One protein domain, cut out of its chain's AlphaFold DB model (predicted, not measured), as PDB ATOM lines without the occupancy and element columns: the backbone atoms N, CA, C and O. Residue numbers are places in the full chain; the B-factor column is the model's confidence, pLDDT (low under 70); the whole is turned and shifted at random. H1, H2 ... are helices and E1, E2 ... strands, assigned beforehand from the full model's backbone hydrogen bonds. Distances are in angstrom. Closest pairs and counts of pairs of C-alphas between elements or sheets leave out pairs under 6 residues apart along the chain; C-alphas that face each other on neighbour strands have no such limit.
ATOM      1  N   MET A 669     -15.974  34.754  71.965       85.88
ATOM      2  CA  MET A 669     -16.559  35.337  73.171       85.88
ATOM      3  C   MET A 669     -15.876  36.666  73.513       85.88
ATOM      4  O   MET A 669     -14.725  36.903  73.161       85.88
ATOM      5  N   ALA A 670     -16.591  37.555  74.208       83.75
ATOM      6  CA  ALA A 670     -16.068  38.880  74.560       83.75
ATOM      7  C   ALA A 670     -14.994  38.819  75.663       83.75
ATOM      8  O   ALA A 670     -14.248  39.771  75.873       83.75
ATOM      9  N   THR A 671     -14.926  37.704  76.393       81.44
ATOM     10  CA  THR A 671     -13.964  37.503  77.471       81.44
ATOM     11  C   THR A 671     -12.565  37.280  76.912       81.44
ATOM     12  O   THR A 671     -12.307  36.279  76.250       81.44
ATOM     13  N   ASN A 672     -11.664  38.198  77.250       82.69
ATOM     14  CA  ASN A 672     -10.239  38.083  76.979       82.69
ATOM     15  C   ASN A 672      -9.567  37.178  78.032       82.69
ATOM     16  O   ASN A 672      -9.757  37.370  79.238       82.69
ATOM     17  N   LEU A 673      -8.799  36.196  77.572       85.75
ATOM     18  CA  LEU A 673      -8.091  35.198  78.367       85.75
ATOM     19  C   LEU A 673      -6.585  35.440  78.298       85.75
ATOM     20  O   LEU A 673      -6.050  35.732  77.235       85.75
ATOM     21  N   GLY A 674      -5.881  35.284  79.419       85.38
ATOM     22  CA  GLY A 674      -4.418  35.251  79.407       85.38
ATOM     23  C   GLY A 674      -3.925  33.863  79.019       85.38
ATOM     24  O   GLY A 674      -4.432  32.880  79.555       85.38
ATOM     25  N   VAL A 675      -2.933  33.775  78.138       83.75
ATOM     26  CA  VAL A 675      -2.341  32.495  77.723       83.75
ATOM     27  C   VAL A 675      -1.110  32.198  78.579       83.75
ATOM     28  O   VAL A 675      -0.269  33.074  78.773       83.75
ATOM     29  N   VAL A 676      -1.017  30.979  79.112       84.00
ATOM     30  CA  VAL A 676       0.137  30.505  79.892       84.00
ATOM     31  C   VAL A 676       1.051  29.658  79.007       84.00
ATOM     32  O   VAL A 676       2.225  29.984  78.837       84.00
ATOM     33  N   ALA A 677       0.494  28.609  78.399       83.81
ATOM     34  CA  ALA A 677       1.213  27.667  77.548       83.81
ATOM     35  C   ALA A 677       0.282  27.055  76.491       83.81
ATOM     36  O   ALA A 677      -0.939  27.036  76.673       83.81
ATOM     37  N   ARG A 678       0.856  26.529  75.406       83.25
ATOM     38  CA  ARG A 678       0.186  25.652  74.434       83.25
ATOM     39  C   ARG A 678       0.772  24.255  74.569       83.25
ATOM     40  O   ARG A 678       1.993  24.108  74.516       83.25
ATOM     41  N   PHE A 679      -0.105  23.273  74.728       83.81
ATOM     42  CA  PHE A 679       0.243  21.857  74.797       83.81
ATOM     43  C   PHE A 679       0.487  21.267  73.404       83.81
ATOM     44  O   PHE A 679       0.111  21.864  72.390       83.81
ATOM     45  N   ALA A 680       1.060  20.064  73.358       76.06
ATOM     46  CA  ALA A 680       1.354  19.357  72.110       76.06
ATOM     47  C   ALA A 680       0.106  19.085  71.240       76.06
ATOM     48  O   ALA A 680       0.195  19.067  70.017       76.06
ATOM     49  N   ASP A 681      -1.072  18.930  71.854       73.56
ATOM     50  CA  ASP A 681      -2.346  18.705  71.149       73.56
ATOM     51  C   ASP A 681      -3.013  19.993  70.636       73.56
ATOM     52  O   ASP A 681      -4.156  19.965  70.184       73.56
ATOM     53  N   GLY A 682      -2.336  21.137  70.761       74.38
ATOM     54  CA  GLY A 682      -2.830  22.433  70.307       74.38
ATOM     55  C   GLY A 682      -3.789  23.142  71.266       74.38
ATOM     56  O   GLY A 682      -4.140  24.291  70.996       74.38
ATOM     57  N   ARG A 683      -4.190  22.536  72.396       79.88
ATOM     58  CA  ARG A 683      -4.982  23.230  73.429       79.88
ATOM     59  C   ARG A 683      -4.119  24.184  74.247       79.88
ATOM     60  O   ARG A 683      -2.911  23.996  74.399       79.88
ATOM     61  N   TYR A 684      -4.759  25.199  74.820       83.88
ATOM     62  CA  TYR A 684      -4.078  26.248  75.568       83.88
ATOM     63  C   TYR A 684      -4.417  26.166  77.051       83.88
ATOM     64  O   TYR A 684      -5.586  26.108  77.434       83.88
ATOM     65  N   LEU A 685      -3.384  26.219  77.893       87.31
ATOM     66  CA  LEU A 685      -3.546  26.545  79.302       87.31
ATOM     67  C   LEU A 685      -3.802  28.046  79.405       87.31
ATOM     68  O   LEU A 685      -2.923  28.863  79.109       87.31
ATOM     69  N   VAL A 686      -5.005  28.409  79.829       87.38
ATOM     70  CA  VAL A 686      -5.426  29.800  79.956       87.38
ATOM     71  C   VAL A 686      -5.667  30.171  81.408       87.38
ATOM     72  O   VAL A 686      -5.906  29.328  82.273       87.38
ATOM     73  N   ARG A 687      -5.653  31.477  81.664       88.12
ATOM     74  CA  ARG A 687      -6.073  32.062  82.932       88.12
ATOM     75  C   ARG A 687      -7.082  33.175  82.723       88.12
ATOM     76  O   ARG A 687      -6.944  34.003  81.819       88.12
ATOM     77  N   GLN A 688      -8.043  33.258  83.630       89.38
ATOM     78  CA  GLN A 688      -9.013  34.339  83.681       89.38
ATOM     79  C   GLN A 688      -9.011  34.985  85.064       89.38
ATOM     80  O   GLN A 688      -9.017  34.304  86.085       89.38
ATOM     81  N   ARG A 689      -9.034  36.320  85.106       89.75
ATOM     82  CA  ARG A 689      -9.271  37.059  86.350       89.75
ATOM     83  C   ARG A 689     -10.777  37.164  86.583       89.75
ATOM     84  O   ARG A 689     -11.483  37.754  85.768       89.75
ATOM     85  N   LYS A 690     -11.247  36.604  87.692       88.69
ATOM     86  CA  LYS A 690     -12.640  36.668  88.143       88.69
ATOM     87  C   LYS A 690     -12.749  37.484  89.418       88.69
ATOM     88  O   LYS A 690     -11.766  37.601  90.154       88.69
ATOM     89  N   ARG A 691     -13.922  38.072  89.669       87.50
ATOM     90  CA  ARG A 691     -14.190  38.682  90.974       87.50
ATOM     91  C   ARG A 691     -14.164  37.597  92.044       87.50
ATOM     92  O   ARG A 691     -14.506  36.450  91.787       87.50
ATOM     93  N   PHE A 692     -13.675  37.956  93.220       89.81
ATOM     94  CA  PHE A 692     -13.688  37.073  94.374       89.81
ATOM     95  C   PHE A 692     -14.865  37.467  95.262       89.81
ATOM     96  O   PHE A 692     -14.708  38.189  96.242       89.81
ATOM     97  N   ASP A 693     -16.058  37.086  94.822       84.62
ATOM     98  CA  ASP A 693     -17.326  37.402  95.471       84.62
ATOM     99  C   ASP A 693     -18.332  36.260  95.212       84.62
ATOM    100  O   ASP A 693     -18.122  35.463  94.289       84.62
ATOM    101  N   PRO A 694     -19.414  36.139  96.005       78.06
ATOM    102  CA  PRO A 694     -20.359  35.026  95.886       78.06
ATOM    103  C   PRO A 694     -21.117  35.002  94.550       78.06
ATOM    104  O   PRO A 694     -21.741  34.004  94.222       78.06
ATOM    105  N   GLY A 695     -21.077  36.068  93.743       79.75
ATOM    106  CA  GLY A 695     -21.712  36.084  92.426       79.75
ATOM    107  C   GLY A 695     -21.000  35.222  91.379       79.75
ATOM    108  O   GLY A 695     -21.608  34.894  90.362       79.75
ATOM    109  N   GLU A 696     -19.734  34.854  91.596       84.06
ATOM    110  CA  GLU A 696     -18.948  34.015  90.672       84.06
ATOM    111  C   GLU A 696     -19.001  32.511  91.009       84.06
ATOM    112  O   GLU A 696     -18.558  31.685  90.197       84.06
ATOM    113  N   PHE A 697     -19.568  32.150  92.167       86.06
ATOM    114  CA  PHE A 697     -19.601  30.786  92.698       86.06
ATOM    115  C   PHE A 697     -21.027  30.395  93.099       86.06
ATOM    116  O   PHE A 697     -21.622  31.032  93.960       86.06
ATOM    117  N   SER A 698     -21.587  29.356  92.477       77.69
ATOM    118  CA  SER A 698     -22.993  28.977  92.703       77.69
ATOM    119  C   SER A 698     -23.224  28.136  93.959       77.69
ATOM    120  O   SER A 698     -24.348  28.059  94.444       77.69
ATOM    121  N   SER A 699     -22.184  27.463  94.447       87.12
ATOM    122  CA  SER A 699     -22.215  26.566  95.602       87.12
ATOM    123  C   SER A 699     -20.809  26.424  96.179       87.12
ATOM    124  O   SER A 699     -19.826  26.833  95.548       87.12
ATOM    125  N   LEU A 700     -20.690  25.820  97.363       88.75
ATOM    126  CA  LEU A 700     -19.376  25.533  97.938       88.75
ATOM    127  C   LEU A 700     -18.592  24.531  97.071       88.75
ATOM    128  O   LEU A 700     -17.381  24.664  96.900       88.75
ATOM    129  N   ASP A 701     -19.286  23.562  96.474       90.62
ATOM    130  CA  ASP A 701     -18.705  22.601  95.531       90.62
ATOM    131  C   ASP A 701     -18.175  23.286  94.256       90.62
ATOM    132  O   ASP A 701     -17.046  23.032  93.834       90.62
ATOM    133  N   ASP A 702     -18.934  24.225  93.679       89.19
ATOM    134  CA  ASP A 702     -18.488  25.019  92.526       89.19
ATOM    135  C   ASP A 702     -17.270  25.892  92.870       89.19
ATOM    136  O   ASP A 702     -16.329  25.997  92.080       89.19
ATOM    137  N   LEU A 703     -17.239  26.472  94.076       91.88
ATOM    138  CA  LEU A 703     -16.092  27.231  94.572       91.88
ATOM    139  C   LEU A 703     -14.827  26.376  94.633       91.88
ATOM    140  O   LEU A 703     -13.798  26.789  94.098       91.88
ATOM    141  N   LYS A 704     -14.906  25.178  95.216       90.81
ATOM    142  CA  LYS A 704     -13.772  24.244  95.299       90.81
ATOM    143  C   LYS A 704     -13.292  23.793  93.923       90.81
ATOM    144  O   LYS A 704     -12.092  23.758  93.673       90.81
ATOM    145  N   LYS A 705     -14.222  23.508  93.006       89.81
ATOM    146  CA  LYS A 705     -13.907  23.120  91.622       89.81
ATOM    147  C   LYS A 705     -13.221  24.228  90.828       89.81
ATOM    148  O   LYS A 705     -12.441  23.936  89.928       89.81
ATOM    149  N   LYS A 706     -13.525  25.496  91.121       89.88
ATOM    150  CA  LYS A 706     -12.951  26.656  90.420       89.88
ATOM    151  C   LYS A 706     -11.659  27.164  91.051       89.88
ATOM    152  O   LYS A 706     -10.756  27.571  90.323       89.88
ATOM    153  N   LEU A 707     -11.568  27.191  92.380       91.19
ATOM    154  CA  LEU A 707     -10.394  27.659  93.126       91.19
ATOM    155  C   LEU A 707      -9.356  26.550  93.273       91.19
ATOM    156  O   LEU A 707      -8.907  26.224  94.367       91.19
ATOM    157  N   VAL A 708      -8.956  25.987  92.144       90.19
ATOM    158  CA  VAL A 708      -7.894  24.998  92.069       90.19
ATOM    159  C   VAL A 708      -7.214  25.132  90.712       90.19
ATOM    160  O   VAL A 708      -7.854  25.443  89.705       90.19
ATOM    161  N   VAL A 709      -5.903  24.923  90.674       89.88
ATOM    162  CA  VAL A 709      -5.234  24.580  89.416       89.88
ATOM    163  C   VAL A 709      -5.281  23.066  89.328       89.88
ATOM    164  O   VAL A 709      -4.702  22.413  90.188       89.88
ATOM    165  N   ASP A 710      -5.992  22.515  88.348       88.25
ATOM    166  CA  ASP A 710      -6.107  21.063  88.188       88.25
ATOM    167  C   ASP A 710      -4.701  20.417  88.167       88.25
ATOM    168  O   ASP A 710      -3.904  20.735  87.274       88.25
ATOM    169  N   PRO A 711      -4.367  19.536  89.134       89.56
ATOM    170  CA  PRO A 711      -3.069  18.868  89.187       89.56
ATOM    171  C   PRO A 711      -2.723  18.117  87.898       89.56
ATOM    172  O   PRO A 711      -1.552  18.049  87.526       89.56
ATOM    173  N   ALA A 712      -3.726  17.623  87.160       89.31
ATOM    174  CA  ALA A 712      -3.510  16.987  85.866       89.31
ATOM    175  C   ALA A 712      -2.950  17.969  84.825       89.31
ATOM    176  O   ALA A 712      -2.156  17.572  83.974       89.31
ATOM    177  N   LEU A 713      -3.308  19.257  84.895       87.88
ATOM    178  CA  LEU A 713      -2.751  20.292  84.018       87.88
ATOM    179  C   LEU A 713      -1.308  20.632  84.375       87.88
ATOM    180  O   LEU A 713      -0.513  20.873  83.469       87.88
ATOM    181  N   ILE A 714      -0.974  20.631  85.668       89.31
ATOM    182  CA  ILE A 714       0.397  20.847  86.148       89.31
ATOM    183  C   ILE A 714       1.291  19.705  85.658       89.31
ATOM    184  O   ILE A 714       2.263  19.961  84.951       89.31
ATOM    185  N   ALA A 715       0.904  18.456  85.937       90.31
ATOM    186  CA  ALA A 715       1.648  17.268  85.515       90.31
ATOM    187  C   ALA A 715       1.783  17.181  83.988       90.31
ATOM    188  O   ALA A 715       2.825  16.809  83.448       90.31
ATOM    189  N   ARG A 716       0.730  17.569  83.260       89.19
ATOM    190  CA  ARG A 716       0.769  17.627  81.801       89.19
ATOM    191  C   ARG A 716       1.729  18.695  81.284       89.19
ATOM    192  O   ARG A 716       2.444  18.438  80.322       89.19
ATOM    193  N   LEU A 717       1.730  19.885  81.882       87.69
ATOM    194  CA  LEU A 717       2.637  20.957  81.474       87.69
ATOM    195  C   LEU A 717       4.085  20.562  81.731       87.69
ATOM    196  O   LEU A 717       4.918  20.756  80.855       87.69
ATOM    197  N   GLU A 718       4.362  19.964  82.886       90.19
ATOM    198  CA  GLU A 718       5.672  19.408  83.216       90.19
ATOM    199  C   GLU A 718       6.127  18.378  82.174       90.19
ATOM    200  O   GLU A 718       7.233  18.483  81.645       90.19
ATOM    201  N   LYS A 719       5.250  17.437  81.797       90.44
ATOM    202  CA  LYS A 719       5.534  16.448  80.749       90.44
ATOM    203  C   LYS A 719       5.866  17.098  79.400       90.44
ATOM    204  O   LYS A 719       6.899  16.776  78.815       90.44
ATOM    205  N   ASP A 720       5.012  17.994  78.901       86.12
ATOM    206  CA  ASP A 720       5.198  18.626  77.586       86.12
ATOM    207  C   ASP A 720       6.410  19.581  77.582       86.12
ATOM    208  O   ASP A 720       7.078  19.722  76.556       86.12
ATOM    209  N   MET A 721       6.728  20.218  78.718       85.00
ATOM    210  CA  MET A 721       7.944  21.024  78.890       85.00
ATOM    211  C   MET A 721       9.203  20.154  78.851       85.00
ATOM    212  O   MET A 721      10.125  20.473  78.103       85.00
ATOM    213  N   THR A 722       9.227  19.040  79.589       87.75
ATOM    214  CA  THR A 722      10.349  18.083  79.585       87.75
ATOM    215  C   THR A 722      10.569  17.473  78.198       87.75
ATOM    216  O   THR A 722      11.705  17.249  77.794       87.75
ATOM    217  N   ALA A 723       9.496  17.262  77.429       87.25
ATOM    218  CA  ALA A 723       9.567  16.781  76.051       87.25
ATOM    219  C   ALA A 723       9.939  17.868  75.016       87.25
ATOM    220  O   ALA A 723      10.064  17.555  73.833       87.25
ATOM    221  N   GLY A 724      10.069  19.142  75.412       82.31
ATOM    222  CA  GLY A 724      10.309  20.261  74.488       82.31
ATOM    223  C   GLY A 724       9.133  20.571  73.548       82.31
ATOM    224  O   GLY A 724       9.309  21.244  72.535       82.31
ATOM    225  N   GLN A 725       7.934  20.072  73.860       82.69
ATOM    226  CA  GLN A 725       6.728  20.190  73.031       82.69
ATOM    227  C   GLN A 725       5.797  21.325  73.485       82.69
ATOM    228  O   GLN A 725       4.933  21.762  72.721       82.69
ATOM    229  N   ALA A 726       5.964  21.819  74.715       78.56
ATOM    230  CA  ALA A 726       5.221  22.967  75.217       78.56
ATOM    231  C   ALA A 726       5.756  24.278  74.624       78.56
ATOM    232  O   ALA A 726       6.950  24.566  74.687       78.56
ATOM    233  N   VAL A 727       4.854  25.133  74.134       78.44
ATOM    234  CA  VAL A 727       5.200  26.520  73.792       78.44
ATOM    235  C   VAL A 727       4.735  27.428  74.922       78.44
ATOM    236  O   VAL A 727       3.545  27.483  75.234       78.44
ATOM    237  N   LEU A 728       5.676  28.131  75.547       77.69
ATOM    238  CA  LEU A 728       5.421  29.025  76.674       77.69
ATOM    239  C   LEU A 728       5.190  30.455  76.175       77.69
ATOM    240  O   LEU A 728       5.949  30.965  75.354       77.69
ATOM    241  N   PHE A 729       4.156  31.119  76.695       73.19
ATOM    242  CA  PHE A 729       3.802  32.502  76.318       73.19
ATOM    243  C   PHE A 729       3.970  33.494  77.466       73.19
ATOM    244  O   PHE A 729       3.668  34.683  77.341       73.19
ATOM    245  N   TRP A 730       4.434  33.001  78.609       67.56
ATOM    246  CA  TRP A 730       4.606  33.780  79.818       67.56
ATOM    247  C   TRP A 730       6.026  34.350  79.906       67.56
ATOM    248  O   TRP A 730       6.996  33.633  79.712       67.56
ATOM    249  N   ALA A 731       6.150  35.627  80.271       54.75
ATOM    250  CA  ALA A 731       7.417  36.278  80.613       54.75
ATOM    251  C   ALA A 731       8.006  35.873  81.989       54.75
ATOM    252  O   ALA A 731       8.971  36.488  82.437       54.75
ATOM    253  N   ALA A 732       7.413  34.907  82.703       57.28
ATOM    254  CA  ALA A 732       7.975  34.413  83.960       57.28
ATOM    255  C   ALA A 732       9.139  33.455  83.693       57.28
ATOM    256  O   ALA A 732       9.111  32.690  82.733       57.28
ATOM    257  N   ARG A 733      10.142  33.476  84.578       61.59
ATOM    258  CA  ARG A 733      11.312  32.591  84.488       61.59
ATOM    259  C   ARG A 733      10.974  31.120  84.800       61.59
ATOM    260  O   ARG A 733      11.658  30.249  84.284       61.59
ATOM    261  N   GLU A 734       9.916  30.845  85.584       79.38
ATOM    262  CA  GLU A 734       9.563  29.499  86.089       79.38
ATOM    263  C   GLU A 734       8.035  29.219  86.084       79.38
ATOM    264  O   GLU A 734       7.384  29.209  87.134       79.38
ATOM    265  N   PRO A 735       7.415  28.974  84.915       78.44
ATOM    266  CA  PRO A 735       5.955  28.871  84.784       78.44
ATOM    267  C   PRO A 735       5.321  27.694  85.548       78.44
ATOM    268  O   PRO A 735       4.189  27.819  86.020       78.44
ATOM    269  N   LEU A 736       6.030  26.568  85.687       84.94
ATOM    270  CA  LEU A 736       5.548  25.396  86.425       84.94
ATOM    271  C   LEU A 736       5.505  25.661  87.938       84.94
ATOM    272  O   LEU A 736       4.463  25.462  88.566       84.94
ATOM    273  N   ALA A 737       6.596  26.192  88.497       86.81
ATOM    274  CA  ALA A 737       6.686  26.549  89.914       86.81
ATOM    275  C   ALA A 737       5.654  27.623  90.288       86.81
ATOM    276  O   ALA A 737       5.023  27.569  91.343       86.81
ATOM    277  N   ASP A 738       5.417  28.585  89.395       85.94
ATOM    278  CA  ASP A 738       4.359  29.568  89.586       85.94
ATOM    279  C   ASP A 738       2.955  28.944  89.638       85.94
ATOM    280  O   ASP A 738       2.130  29.373  90.448       85.94
ATOM    281  N   LEU A 739       2.651  27.962  88.782       88.38
ATOM    282  CA  LEU A 739       1.357  27.270  88.795       88.38
ATOM    283  C   LEU A 739       1.152  26.466  90.079       88.38
ATOM    284  O   LEU A 739       0.062  26.523  90.643       88.38
ATOM    285  N   GLN A 740       2.196  25.792  90.566       90.12
ATOM    286  CA  GLN A 740       2.179  25.075  91.845       90.12
ATOM    287  C   GLN A 740       1.908  26.033  93.016       90.12
ATOM    288  O   GLN A 740       0.960  25.824  93.768       90.12
ATOM    289  N   ARG A 741       2.609  27.175  93.084       89.94
ATOM    290  CA  ARG A 741       2.328  28.221  94.090       89.94
ATOM    291  C   ARG A 741       0.889  28.739  94.025       89.94
ATOM    292  O   ARG A 741       0.273  29.035  95.048       89.94
ATOM    293  N   HIS A 742       0.334  28.889  92.820       90.00
ATOM    294  CA  HIS A 742      -1.062  29.301  92.669       90.00
ATOM    295  C   HIS A 742      -2.043  28.203  93.093       90.00
ATOM    296  O   HIS A 742      -3.091  28.550  93.628       90.00
ATOM    297  N   HIS A 743      -1.733  26.924  92.860       92.81
ATOM    298  CA  HIS A 743      -2.544  25.797  93.327       92.81
ATOM    299  C   HIS A 743      -2.691  25.827  94.851       92.81
ATOM    300  O   HIS A 743      -3.816  25.871  95.345       92.81
ATOM    301  N   GLU A 744      -1.568  25.908  95.568       93.00
ATOM    302  CA  GLU A 744      -1.530  25.988  97.035       93.00
ATOM    303  C   GLU A 744      -2.319  27.200  97.543       93.00
ATOM    304  O   GLU A 744      -3.267  27.061  98.314       93.00
ATOM    305  N   MET A 745      -2.022  28.390  97.008       91.44
ATOM    306  CA  MET A 745      -2.710  29.625  97.390       91.44
ATOM    307  C   MET A 745      -4.230  29.549  97.161       91.44
ATOM    308  O   MET A 745      -5.002  30.081  97.958       91.44
ATOM    309  N   LEU A 746      -4.684  28.967  96.045       92.25
ATOM    310  CA  LEU A 746      -6.114  28.827  95.763       92.25
ATOM    311  C   LEU A 746      -6.776  27.818  96.711       92.25
ATOM    312  O   LEU A 746      -7.881  28.099  97.181       92.25
ATOM    313  N   GLY A 747      -6.083  26.726  97.044       91.56
ATOM    314  CA  GLY A 747      -6.511  25.757  98.051       91.56
ATOM    315  C   GLY A 747      -6.710  26.398  99.425       91.56
ATOM    316  O   GLY A 747      -7.779  26.253 100.016       91.56
ATOM    317  N   ASP A 748      -5.751  27.208  99.882       90.94
ATOM    318  CA  ASP A 748      -5.855  27.940 101.151       90.94
ATOM    319  C   ASP A 748      -7.047  28.903 101.166       90.94
ATOM    320  O   ASP A 748      -7.779  29.022 102.153       90.94
ATOM    321  N   ILE A 749      -7.271  29.620 100.060       90.12
ATOM    322  CA  ILE A 749      -8.413  30.532  99.931       90.12
ATOM    323  C   ILE A 749      -9.727  29.746  99.994       90.12
ATOM    324  O   ILE A 749     -10.644  30.157 100.708       90.12
ATOM    325  N   ALA A 750      -9.821  28.628  99.272       92.06
ATOM    326  CA  ALA A 750     -11.006  27.781  99.266       92.06
ATOM    327  C   ALA A 750     -11.298  27.210 100.661       92.06
ATOM    328  O   ALA A 750     -12.433  27.311 101.129       92.06
ATOM    329  N   GLY A 751     -10.271  26.707 101.354       94.12
ATOM    330  CA  GLY A 751     -10.381  26.180 102.714       94.12
ATOM    331  C   GLY A 751     -10.832  27.232 103.730       94.12
ATOM    332  O   GLY A 751     -11.677  26.955 104.582       94.12
ATOM    333  N   ASN A 752     -10.355  28.474 103.608       92.25
ATOM    334  CA  ASN A 752     -10.803  29.574 104.467       92.25
ATOM    335  C   ASN A 752     -12.294  29.891 104.284       92.25
ATOM    336  O   ASN A 752     -13.009  30.051 105.276       92.25
ATOM    337  N   ILE A 753     -12.774  29.964 103.035       94.50
ATOM    338  CA  ILE A 753     -14.201  30.189 102.759       94.50
ATOM    339  C   ILE A 753     -15.040  29.002 103.230       94.50
ATOM    340  O   ILE A 753     -16.080  29.218 103.841       94.50
ATOM    341  N   GLU A 754     -14.589  27.767 103.009       95.38
ATOM    342  CA  GLU A 754     -15.266  26.564 103.501       95.38
ATOM    343  C   GLU A 754     -15.419  26.569 105.025       95.38
ATOM    344  O   GLU A 754     -16.519  26.353 105.537       95.38
ATOM    345  N   ARG A 755     -14.343  26.877 105.754       96.19
ATOM    346  CA  ARG A 755     -14.380  27.001 107.213       96.19
ATOM    347  C   ARG A 755     -15.410  28.044 107.647       96.19
ATOM    348  O   ARG A 755     -16.219  27.782 108.527       96.19
ATOM    349  N   LEU A 756     -15.407  29.218 107.014       95.06
ATOM    350  CA  LEU A 756     -16.351  30.296 107.320       95.06
ATOM    351  C   LEU A 756     -17.792  29.952 106.933       95.06
ATOM    352  O   LEU A 756     -18.720  30.370 107.619       95.06
ATOM    353  N   PHE A 757     -17.981  29.174 105.868       94.25
ATOM    354  CA  PHE A 757     -19.271  28.652 105.430       94.25
ATOM    355  C   PHE A 757     -19.854  27.661 106.439       94.25
ATOM    356  O   PHE A 757     -21.046  27.726 106.744       94.25
ATOM    357  N   ALA A 758     -19.021  26.780 106.997       93.56
ATOM    358  CA  ALA A 758     -19.430  25.837 108.034       93.56
ATOM    359  C   ALA A 758     -19.937  26.546 109.303       93.56
ATOM    360  O   ALA A 758     -20.833  26.032 109.966       93.56
ATOM    361  N   LEU A 759     -19.421  27.747 109.596       93.50
ATOM    362  CA  LEU A 759     -19.886  28.591 110.701       93.50
ATOM    363  C   LEU A 759     -21.223  29.297 110.418       93.50
ATOM    364  O   LEU A 759     -21.831  29.827 111.346       93.50
ATOM    365  N   GLN A 760     -21.695  29.327 109.165       91.25
ATOM    366  CA  GLN A 760     -22.971  29.963 108.833       91.25
ATOM    367  C   GLN A 760     -24.142  29.028 109.149       91.25
ATOM    368  O   GLN A 760     -24.125  27.872 108.700       91.25
ATOM    369  N   PRO A 761     -25.190  29.518 109.834       86.88
ATOM    370  CA  PRO A 761     -26.322  28.693 110.231       86.88
ATOM    371  C   PRO A 761     -27.061  28.135 109.007       86.88
ATOM    372  O   PRO A 761     -27.191  28.794 107.973       86.88
ATOM    373  N   SER A 762     -27.535  26.894 109.110       85.50
ATOM    374  CA  SER A 762     -28.344  26.231 108.076       85.50
ATOM    375  C   SER A 762     -29.828  26.605 108.152       85.50
ATOM    376  O   SER A 762     -30.573  26.391 107.193       85.50
ATOM    377  N   GLU A 763     -30.252  27.203 109.263       84.50
ATOM    378  CA  GLU A 763     -31.617  27.640 109.529       84.50
ATOM    379  C   GLU A 763     -31.607  29.046 110.131       84.50
ATOM    380  O   GLU A 763     -30.702  29.406 110.879       84.50
ATOM    381  N   ALA A 764     -32.602  29.855 109.781       78.69
ATOM    382  CA  ALA A 764     -32.781  31.195 110.321       78.69
ATOM    383  C   ALA A 764     -34.211  31.351 110.831       78.69
ATOM    384  O   ALA A 764     -35.171  31.000 110.133       78.69
ATOM    385  N   THR A 765     -34.344  31.891 112.038       77.12
ATOM    386  CA  THR A 765     -35.625  32.295 112.610       77.12
ATOM    387  C   THR A 765     -36.003  33.684 112.108       77.12
ATOM    388  O   THR A 765     -35.154  34.562 111.952       77.12
ATOM    389  N   TYR A 766     -37.282  33.879 111.812       71.94
ATOM    390  CA  TYR A 766     -37.848  35.167 111.444       71.94
ATOM    391  C   TYR A 766     -39.243  35.309 112.046       71.94
ATOM    392  O   TYR A 766     -39.948  34.328 112.273       71.94
ATOM    393  N   GLU A 767     -39.633  36.547 112.303       72.62
ATOM    394  CA  GLU A 767     -40.973  36.896 112.752       72.62
ATOM    395  C   GLU A 767     -41.912  36.947 111.538       72.62
ATOM    396  O   GLU A 767     -41.729  37.763 110.632       72.62
ATOM    397  N   ASP A 768     -42.901  36.054 111.491       57.62
ATOM    398  CA  ASP A 768     -43.993  36.073 110.521       57.62
ATOM    399  C   ASP A 768     -45.221  36.718 111.162       57.62
ATOM    400  O   ASP A 768     -45.717  36.263 112.189       57.62
ATOM    401  N   VAL A 769     -45.706  37.805 110.573       69.81
ATOM    402  CA  VAL A 769     -46.847  38.547 111.117       69.81
ATOM    403  C   VAL A 769     -48.107  38.133 110.371       69.81
ATOM    404  O   VAL A 769     -48.240  38.389 109.167       69.81
ATOM    405  N   ASP A 770     -49.057  37.524 111.084       60.97
ATOM    406  CA  ASP A 770     -50.355  37.169 110.521       60.97
ATOM    407  C   ASP A 770     -51.074  38.440 110.050       60.97
ATOM    408  O   ASP A 770     -51.376  39.361 110.812       60.97
ATOM    409  N   ARG A 771     -51.359  38.494 108.747       49.03
ATOM    410  CA  ARG A 771     -51.891  39.693 108.085       49.03
ATOM    411  C   ARG A 771     -53.324  40.050 108.483       49.03
ATOM    412  O   ARG A 771     -53.773  41.137 108.128       49.03
ATOM    413  N   LYS A 772     -54.060  39.148 109.134       52.47
ATOM    414  CA  LYS A 772     -55.437  39.374 109.593       52.47
ATOM    415  C   LYS A 772     -55.494  39.720 111.074       52.47
ATOM    416  O   LYS A 772     -56.338  40.525 111.451       52.47
ATOM    417  N   THR A 773     -54.639  39.112 111.891       67.94
ATOM    418  CA  THR A 773     -54.705  39.241 113.356       67.94
ATOM    419  C   THR A 773     -53.610  40.130 113.940       67.94
ATOM    420  O   THR A 773     -53.741  40.570 115.077       67.94
ATOM    421  N   GLY A 774     -52.546  40.423 113.183       64.38
ATOM    422  CA  GLY A 774     -51.381  41.166 113.673       64.38
ATOM    423  C   GLY A 774     -50.503  40.371 114.644       64.38
ATOM    424  O   GLY A 774     -49.569  40.937 115.205       64.38
ATOM    425  N   ALA A 775     -50.791  39.082 114.851       64.94
ATOM    426  CA  ALA A 775     -50.005  38.212 115.714       64.94
ATOM    427  C   ALA A 775     -48.629  37.937 115.092       64.94
ATOM    428  O   ALA A 775     -48.535  37.627 113.905       64.94
ATOM    429  N   VAL A 776     -47.575  38.044 115.904       65.81
ATOM    430  CA  VAL A 776     -46.200  37.718 115.514       65.81
ATOM    431  C   VAL A 776     -45.930  36.254 115.857       65.81
ATOM    432  O   VAL A 776     -45.963  35.873 117.026       65.81
ATOM    433  N   GLU A 777     -45.669  35.434 114.847       73.19
ATOM    434  CA  GLU A 777     -45.305  34.025 114.979       73.19
ATOM    435  C   GLU A 777     -43.837  33.843 114.571       73.19
ATOM    436  O   GLU A 777     -43.439  34.203 113.466       73.19
ATOM    437  N   ILE A 778     -43.001  33.281 115.445       74.06
ATOM    438  CA  ILE A 778     -41.603  33.000 115.097       74.06
ATOM    439  C   ILE A 778     -41.568  31.735 114.241       74.06
ATOM    440  O   ILE A 778     -41.909  30.648 114.707       74.06
ATOM    441  N   ARG A 779     -41.131  31.867 112.990       65.56
ATOM    442  CA  ARG A 779     -40.980  30.757 112.049       65.56
ATOM    443  C   ARG A 779     -39.520  30.520 111.710       65.56
ATOM    444  O   ARG A 779     -38.719  31.447 111.621       65.56
ATOM    445  N   THR A 780     -39.184  29.264 111.452       73.50
ATOM    446  CA  THR A 780     -37.843  28.858 111.020       73.50
ATOM    447  C   THR A 780     -37.862  28.561 109.527       73.50
ATOM    448  O   THR A 780     -38.702  27.795 109.049       73.50
ATOM    449  N   ARG A 781     -36.936  29.152 108.765       77.81
ATOM    450  CA  ARG A 781     -36.681  28.777 107.365       77.81
ATOM    451  C   ARG A 781     -35.297  28.163 107.218       77.81
ATOM    452  O   ARG A 781     -34.351  28.592 107.872       77.81
ATOM    453  N   LYS A 782     -35.156  27.226 106.279       82.50
ATOM    454  CA  LYS A 782     -33.839  26.781 105.812       82.50
ATOM    455  C   LYS A 782     -33.163  27.915 105.044       82.50
ATOM    456  O   LYS A 782     -33.768  28.497 104.140       82.50
ATOM    457  N   VAL A 783     -31.922  28.221 105.403       76.62
ATOM    458  CA  VAL A 783     -31.095  29.196 104.689       76.62
ATOM    459  C   VAL A 783     -30.507  28.502 103.469       76.62
ATOM    460  O   VAL A 783     -29.952  27.405 103.569       76.62
ATOM    461  N   LYS A 784     -30.658  29.121 102.300       80.50
ATOM    462  CA  LYS A 784     -30.135  28.559 101.056       80.50
ATOM    463  C   LYS A 784     -28.605  28.574 101.045       80.50
ATOM    464  O   LYS A 784     -27.963  29.369 101.730       80.50
ATOM    465  N   GLU A 785     -28.018  27.671 100.267       83.31
ATOM    466  CA  GLU A 785     -26.562  27.517 100.187       83.31
ATOM    467  C   GLU A 785     -25.864  28.791  99.681       83.31
ATOM    468  O   GLU A 785     -24.832  29.184 100.215       83.31
ATOM    469  N   ASP A 786     -26.454  29.482  98.708       79.50
ATOM    470  CA  ASP A 786     -25.955  30.742  98.153       79.50
ATOM    471  C   ASP A 786     -25.970  31.889  99.178       79.50
ATOM    472  O   ASP A 786     -25.005  32.650  99.268       79.50
ATOM    473  N   GLU A 787     -27.023  31.983  99.997       80.88
ATOM    474  CA  GLU A 787     -27.111  32.936 101.112       80.88
ATOM    475  C   GLU A 787     -25.994  32.687 102.143       80.88
ATOM    476  O   GLU A 787     -25.288  33.619 102.539       80.88
ATOM    477  N   ARG A 788     -25.775  31.421 102.532       88.81
ATOM    478  CA  ARG A 788     -24.689  31.034 103.452       88.81
ATOM    479  C   ARG A 788     -23.315  31.325 102.856       88.81
ATOM    480  O   ARG A 788     -22.432  31.827 103.546       88.81
ATOM    481  N   LEU A 789     -23.134  31.066 101.563       89.81
ATOM    482  CA  LEU A 789     -21.890  31.369 100.864       89.81
ATOM    483  C   LEU A 789     -21.618  32.873 100.850       89.81
ATOM    484  O   LEU A 789     -20.510  33.296 101.171       89.81
ATOM    485  N   ALA A 790     -22.630  33.697 100.575       85.19
ATOM    486  CA  ALA A 790     -22.491  35.147 100.623       85.19
ATOM    487  C   ALA A 790     -22.065  35.658 102.009       85.19
ATOM    488  O   ALA A 790     -21.173  36.509 102.099       85.19
ATOM    489  N   ALA A 791     -22.638  35.103 103.079       86.12
ATOM    490  CA  ALA A 791     -22.241  35.425 104.447       86.12
ATOM    491  C   ALA A 791     -20.792  34.996 104.751       86.12
ATOM    492  O   ALA A 791     -20.034  35.773 105.329       86.12
ATOM    493  N   ALA A 792     -20.357  33.824 104.272       92.12
ATOM    494  CA  ALA A 792     -18.972  33.364 104.414       92.12
ATOM    495  C   ALA A 792     -17.959  34.306 103.733       92.12
ATOM    496  O   ALA A 792     -16.915  34.621 104.305       92.12
ATOM    497  N   PHE A 793     -18.275  34.816 102.536       91.56
ATOM    498  CA  PHE A 793     -17.450  35.819 101.849       91.56
ATOM    499  C   PHE A 793     -17.391  37.157 102.602       91.56
ATOM    500  O   PHE A 793     -16.341  37.809 102.618       91.56
ATOM    501  N   ALA A 794     -18.498  37.581 103.221       87.62
ATOM    502  CA  ALA A 794     -18.518  38.778 104.058       87.62
ATOM    503  C   ALA A 794     -17.632  38.595 105.300       87.62
ATOM    504  O   ALA A 794     -16.752  39.421 105.536       87.62
ATOM    505  N   ALA A 795     -17.773  37.467 106.001       91.25
ATOM    506  CA  ALA A 795     -16.944  37.125 107.153       91.25
ATOM    507  C   ALA A 795     -15.450  37.066 106.793       91.25
ATOM    508  O   ALA A 795     -14.619  37.610 107.512       91.25
ATOM    509  N   TYR A 796     -15.098  36.498 105.635       93.00
ATOM    510  CA  TYR A 796     -13.714  36.473 105.145       93.00
ATOM    511  C   TYR A 796     -13.138  37.879 104.975       93.00
ATOM    512  O   TYR A 796     -11.997  38.157 105.354       93.00
ATOM    513  N   ARG A 797     -13.929  38.781 104.388       89.44
ATOM    514  CA  ARG A 797     -13.526  40.172 104.192       89.44
ATOM    515  C   ARG A 797     -13.298  40.862 105.533       89.44
ATOM    516  O   ARG A 797     -12.306  41.574 105.672       89.44
ATOM    517  N   ASP A 798     -14.187  40.641 106.489       89.31
ATOM    518  CA  ASP A 798     -14.125  41.277 107.800       89.31
ATOM    519  C   ASP A 798     -12.948  40.720 108.626       89.31
ATOM    520  O   ASP A 798     -12.207  41.503 109.224       89.31
ATOM    521  N   GLU A 799     -12.662  39.411 108.551       92.75
ATOM    522  CA  GLU A 799     -11.451  38.805 109.129       92.75
ATOM    523  C   GLU A 799     -10.171  39.411 108.538       92.75
ATOM    524  O   GLU A 799      -9.240  39.729 109.280       92.75
ATOM    525  N   CYS A 800     -10.112  39.607 107.214       88.62
ATOM    526  CA  CYS A 800      -8.962  40.248 106.569       88.62
ATOM    527  C   CYS A 800      -8.758  41.669 107.099       88.62
ATOM    528  O   CYS A 800      -7.656  42.012 107.524       88.62
ATOM    529  N   LEU A 801      -9.821  42.479 107.108       87.94
ATOM    530  CA  LEU A 801      -9.759  43.874 107.549       87.94
ATOM    531  C   LEU A 801      -9.367  43.991 109.025       87.94
ATOM    532  O   LEU A 801      -8.533  44.825 109.364       87.94
ATOM    533  N   THR A 802      -9.905  43.120 109.879       90.94
ATOM    534  CA  THR A 802      -9.575  43.079 111.313       90.94
ATOM    535  C   THR A 802      -8.102  42.751 111.548       90.94
ATOM    536  O   THR A 802      -7.486  43.268 112.474       90.94
ATOM    537  N   ARG A 803      -7.503  41.935 110.674       91.00
ATOM    538  CA  ARG A 803      -6.073  41.594 110.704       91.00
ATOM    539  C   ARG A 803      -5.178  42.627 110.004       91.00
ATOM    540  O   ARG A 803      -3.993  42.367 109.826       91.00
ATOM    541  N   GLY A 804      -5.723  43.759 109.549       88.88
ATOM    542  CA  GLY A 804      -4.978  44.763 108.781       88.88
ATOM    543  C   GLY A 804      -4.597  44.317 107.363       88.88
ATOM    544  O   GLY A 804      -3.771  44.952 106.710       88.88
ATOM    545  N   LEU A 805      -5.190  43.230 106.860       87.75
ATOM    546  CA  LEU A 805      -4.950  42.706 105.519       87.75
ATOM    547  C   LEU A 805      -5.950  43.292 104.518       87.75
ATOM    548  O   LEU A 805      -7.131  43.492 104.805       87.75
ATOM    549  N   SER A 806      -5.492  43.507 103.284       85.00
ATOM    550  CA  SER A 806      -6.384  43.879 102.186       85.00
ATOM    551  C   SER A 806      -7.150  42.649 101.681       85.00
ATOM    552  O   SER A 806      -6.519  41.725 101.159       85.00
ATOM    553  N   PRO A 807      -8.494  42.616 101.771       86.62
ATOM    554  CA  PRO A 807      -9.271  41.484 101.284       86.62
ATOM    555  C   PRO A 807      -9.109  41.331  99.771       86.62
ATOM    556  O   PRO A 807      -9.126  42.308  99.010       86.62
ATOM    557  N   ARG A 808      -8.977  40.082  99.313       87.19
ATOM    558  CA  ARG A 808      -8.853  39.778  97.885       87.19
ATOM    559  C   ARG A 808     -10.115  40.214  97.146       87.19
ATOM    560  O   ARG A 808     -11.217  39.814  97.490       87.19
ATOM    561  N   ARG A 809      -9.945  41.012  96.089       86.00
ATOM    562  CA  ARG A 809     -11.051  41.437  95.205       86.00
ATOM    563  C   ARG A 809     -11.234  40.532  93.996       86.00
ATOM    564  O   ARG A 809     -12.306  40.497  93.398       86.00
ATOM    565  N   THR A 810     -10.171  39.842  93.596       91.69
ATOM    566  CA  THR A 810     -10.156  38.988  92.409       91.69
ATOM    567  C   THR A 810      -9.280  37.770  92.625       91.69
ATOM    568  O   THR A 810      -8.264  37.857  93.319       91.69
ATOM    569  N   VAL A 811      -9.611  36.689  91.933       91.31
ATOM    570  CA  VAL A 811      -8.821  35.458  91.840       91.31
ATOM    571  C   VAL A 811      -8.490  35.158  90.382       91.31
ATOM    572  O   VAL A 811      -9.179  35.616  89.463       91.31
ATOM    573  N   ARG A 812      -7.399  34.425  90.156       90.06
ATOM    574  CA  ARG A 812      -7.051  33.895  88.835       90.06
ATOM    575  C   ARG A 812      -7.499  32.445  88.784       90.06
ATOM    576  O   ARG A 812      -7.019  31.651  89.581       90.06
ATOM    577  N   LEU A 813      -8.400  32.137  87.864       90.12
ATOM    578  CA  LEU A 813      -8.835  30.774  87.589       90.12
ATOM    579  C   LEU A 813      -8.071  30.255  86.377       90.12
ATOM    580  O   LEU A 813      -7.831  31.022  85.438       90.12
ATOM    581  N   TYR A 814      -7.705  28.980  86.408       89.62
ATOM    582  CA  TYR A 814      -6.929  28.317  85.367       89.62
ATOM    583  C   TYR A 814      -7.756  27.204  84.733       89.62
ATOM    584  O   TYR A 814      -8.598  26.597  85.388       89.62
ATOM    585  N   GLY A 815      -7.531  26.950  83.450       87.94
ATOM    586  CA  GLY A 815      -8.218  25.876  82.746       87.94
ATOM    587  C   GLY A 815      -7.686  25.673  81.338       87.94
ATOM    588  O   GLY A 815      -6.840  26.433  80.863       87.94
ATOM    589  N   LEU A 816      -8.197  24.640  80.678       85.50
ATOM    590  CA  LEU A 816      -7.967  24.411  79.257       85.50
ATOM    591  C   LEU A 816      -8.989  25.169  78.428       85.50
ATOM    592  O   LEU A 816     -10.180  25.155  78.737       85.50
ATOM    593  N   ASP A 817      -8.523  25.775  77.345       79.38
ATOM    594  CA  ASP A 817      -9.400  26.370  76.349       79.38
ATOM    595  C   ASP A 817      -8.843  26.227  74.940       79.38
ATOM    596  O   ASP A 817      -7.646  26.000  74.718       79.38
ATOM    597  N   GLU A 818      -9.740  26.407  73.983       73.56
ATOM    598  CA  GLU A 818      -9.361  26.666  72.608       73.56
ATOM    599  C   GLU A 818      -9.084  28.162  72.437       73.56
ATOM    600  O   GLU A 818      -9.770  29.014  73.004       73.56
ATOM    601  N   ALA A 819      -8.069  28.500  71.645       70.12
ATOM    602  CA  ALA A 819      -7.658  29.881  71.439       70.12
ATOM    603  C   ALA A 819      -8.087  30.388  70.064       70.12
ATOM    604  O   ALA A 819      -7.752  29.813  69.023       70.12
ATOM    605  N   VAL A 820      -8.766  31.530  70.052       71.81
ATOM    606  CA  VAL A 820      -8.877  32.363  68.860       71.81
ATOM    607  C   VAL A 820      -7.624  33.224  68.745       71.81
ATOM    608  O   VAL A 820      -7.382  34.137  69.538       71.81
ATOM    609  N   MET A 821      -6.823  32.918  67.731       65.62
ATOM    610  CA  MET A 821      -5.666  33.714  67.336       65.62
ATOM    611  C   MET A 821      -6.113  34.933  66.531       65.62
ATOM    612  O   MET A 821      -6.692  34.782  65.452       65.62
ATOM    613  N   ILE A 822      -5.824  36.125  67.048       62.19
ATOM    614  CA  ILE A 822      -5.884  37.381  66.295       62.19
ATOM    615  C   ILE A 822      -4.427  37.778  66.066       62.19
ATOM    616  O   ILE A 822      -3.687  37.949  67.035       62.19
ATOM    617  N   GLY A 823      -3.986  37.820  64.807       55.66
ATOM    618  CA  GLY A 823      -2.609  38.187  64.481       55.66
ATOM    619  C   GLY A 823      -2.298  39.601  64.975       55.66
ATOM    620  O   GLY A 823      -3.041  40.532  64.675       55.66
ATOM    621  N   GLY A 824      -1.219  39.757  65.744       51.06
ATOM    622  CA  GLY A 824      -0.524  41.041  65.837       51.06
ATOM    623  C   GLY A 824       0.312  41.253  64.572       51.06
ATOM    624  O   GLY A 824       0.660  40.273  63.916       51.06
ATOM    625  N   GLY A 825       0.631  42.506  64.234       46.03
ATOM    626  CA  GLY A 825       1.373  42.877  63.014       46.03
ATOM    627  C   GLY A 825       2.734  42.188  62.819       46.03
ATOM    628  O   GLY A 825       3.239  42.172  61.703       46.03
ATOM    629  N   ASP A 826       3.281  41.536  63.849       46.84
ATOM    630  CA  ASP A 826       4.629  40.956  63.848       46.84
ATOM    631  C   ASP A 826       4.632  39.431  63.633       46.84
ATOM    632  O   ASP A 826       5.090  38.665  64.486       46.84
ATOM    633  N   GLY A 827       4.077  38.993  62.500       46.97
ATOM    634  CA  GLY A 827       4.377  37.727  61.810       46.97
ATOM    635  C   GLY A 827       4.973  36.557  62.615       46.97
ATOM    636  O   GLY A 827       6.044  36.073  62.266       46.97
ATOM    637  N   GLY A 828       4.277  36.050  63.643       48.44
ATOM    638  CA  GLY A 828       4.547  34.711  64.199       48.44
ATOM    639  C   GLY A 828       4.722  34.572  65.716       48.44
ATOM    640  O   GLY A 828       4.707  33.442  66.204       48.44
ATOM    641  N   LYS A 829       4.823  35.651  66.507       54.88
ATOM    642  CA  LYS A 829       4.771  35.524  67.981       54.88
ATOM    643  C   LYS A 829       3.316  35.432  68.449       54.88
ATOM    644  O   LYS A 829       2.535  36.359  68.247       54.88
ATOM    645  N   LEU A 830       2.933  34.313  69.072       54.38
ATOM    646  CA  LEU A 830       1.594  34.182  69.652       54.38
ATOM    647  C   LEU A 830       1.391  35.247  70.753       54.38
ATOM    648  O   LEU A 830       2.281  35.448  71.584       54.38
ATOM    649  N   PRO A 831       0.229  35.922  70.791       60.41
ATOM    650  CA  PRO A 831      -0.037  36.964  71.768       60.41
ATOM    651  C   PRO A 831      -0.222  36.374  73.174       60.41
ATOM    652  O   PRO A 831      -0.793  35.301  73.353       60.41
ATOM    653  N   SER A 832       0.172  37.130  74.205       69.06
ATOM    654  CA  SER A 832      -0.035  36.798  75.633       69.06
ATOM    655  C   SER A 832      -1.516  36.716  76.054       69.06
ATOM    656  O   SER A 832      -1.841  36.489  77.227       69.06
ATOM    657  N   ARG A 833      -2.428  36.932  75.102       76.62
ATOM    658  CA  ARG A 833      -3.873  37.021  75.269       76.62
ATOM    659  C   ARG A 833      -4.605  36.338  74.116       76.62
ATOM    660  O   ARG A 833      -4.164  36.413  72.976       76.62
ATOM    661  N   THR A 834      -5.745  35.723  74.408       80.38
ATOM    662  CA  THR A 834      -6.618  35.069  73.424       80.38
ATOM    663  C   THR A 834      -8.094  35.225  73.798       80.38
ATOM    664  O   THR A 834      -8.431  35.789  74.839       80.38
TER     665      THR A 834
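This is residues 669 to 834 of the 964 residues of the protein "HNH Cas9-type domain-containing protein" of Thalassospira sp. MCCC 1A01428 (UniProt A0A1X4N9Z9). A small, strongly twisted sheet of three strands, E1, E2 and E5, is partly covered by H2 and the long helix H3; beyond H3's last residues the hairpin of E3 and E4 reaches away as an arm. H4 packs crosswise on residues 752 to 757 of H3. The printed part has 166 residues, with named elements in the order E1 E2 H1 H2 H3 E3 E4 H4 E5; both sheets are antiparallel, the class mixed. It is loose, radius of gyration of the C-alphas 21.9 A, spanning 78 by 32 by 29 A.

Find C-alpha 669 at (-16.559, 35.337, 73.171), where E1, residues 669 to 678, begins; it bends by 72 degrees at residue 675. Next come E2, 684 to 691, H1, 700 to 706, and H2, 711 to 722. H3, 735 to 758, runs 34.6 A from (5.955, 28.871, 84.784). Then read E3, 763 to 769, E4, 776 to 782, H4, 785 to 802, 25.6 A long, and E5, 810 to 817, ending at (-9.400, 26.370, 76.349).

Look at N 674 and O 687, 2.9 A apart, between E1 and E2, a hairpin, and at N 688 and O 813, 2.9 A, between E2 and E5. H2 and H3 are on one face of this sheet, two layers, helices over strands. H3 is the hub: it touches H2 at Leu 736 and Glu 718, closest C-alphas 6.8 A, H1 at Ala 750 and Lys 704, 6.0 A, and H4 at Phe 757 and Ala 792, 4.8 A. In the hairpin E3 and E4, N 766 and O 779 are 2.8 A apart. In H1, H2, H3 and H4 every O i to N i+4 pair is within hydrogen-bond range.

The C-alphas farthest apart, Thr 773 and Gly 827, are 78.4 A apart. The printed part has no cut; the link H2 to H3 is long. Look for pLDDT under 70 at residues 730 to 733, 768 to 776, 779 and 821 to 832.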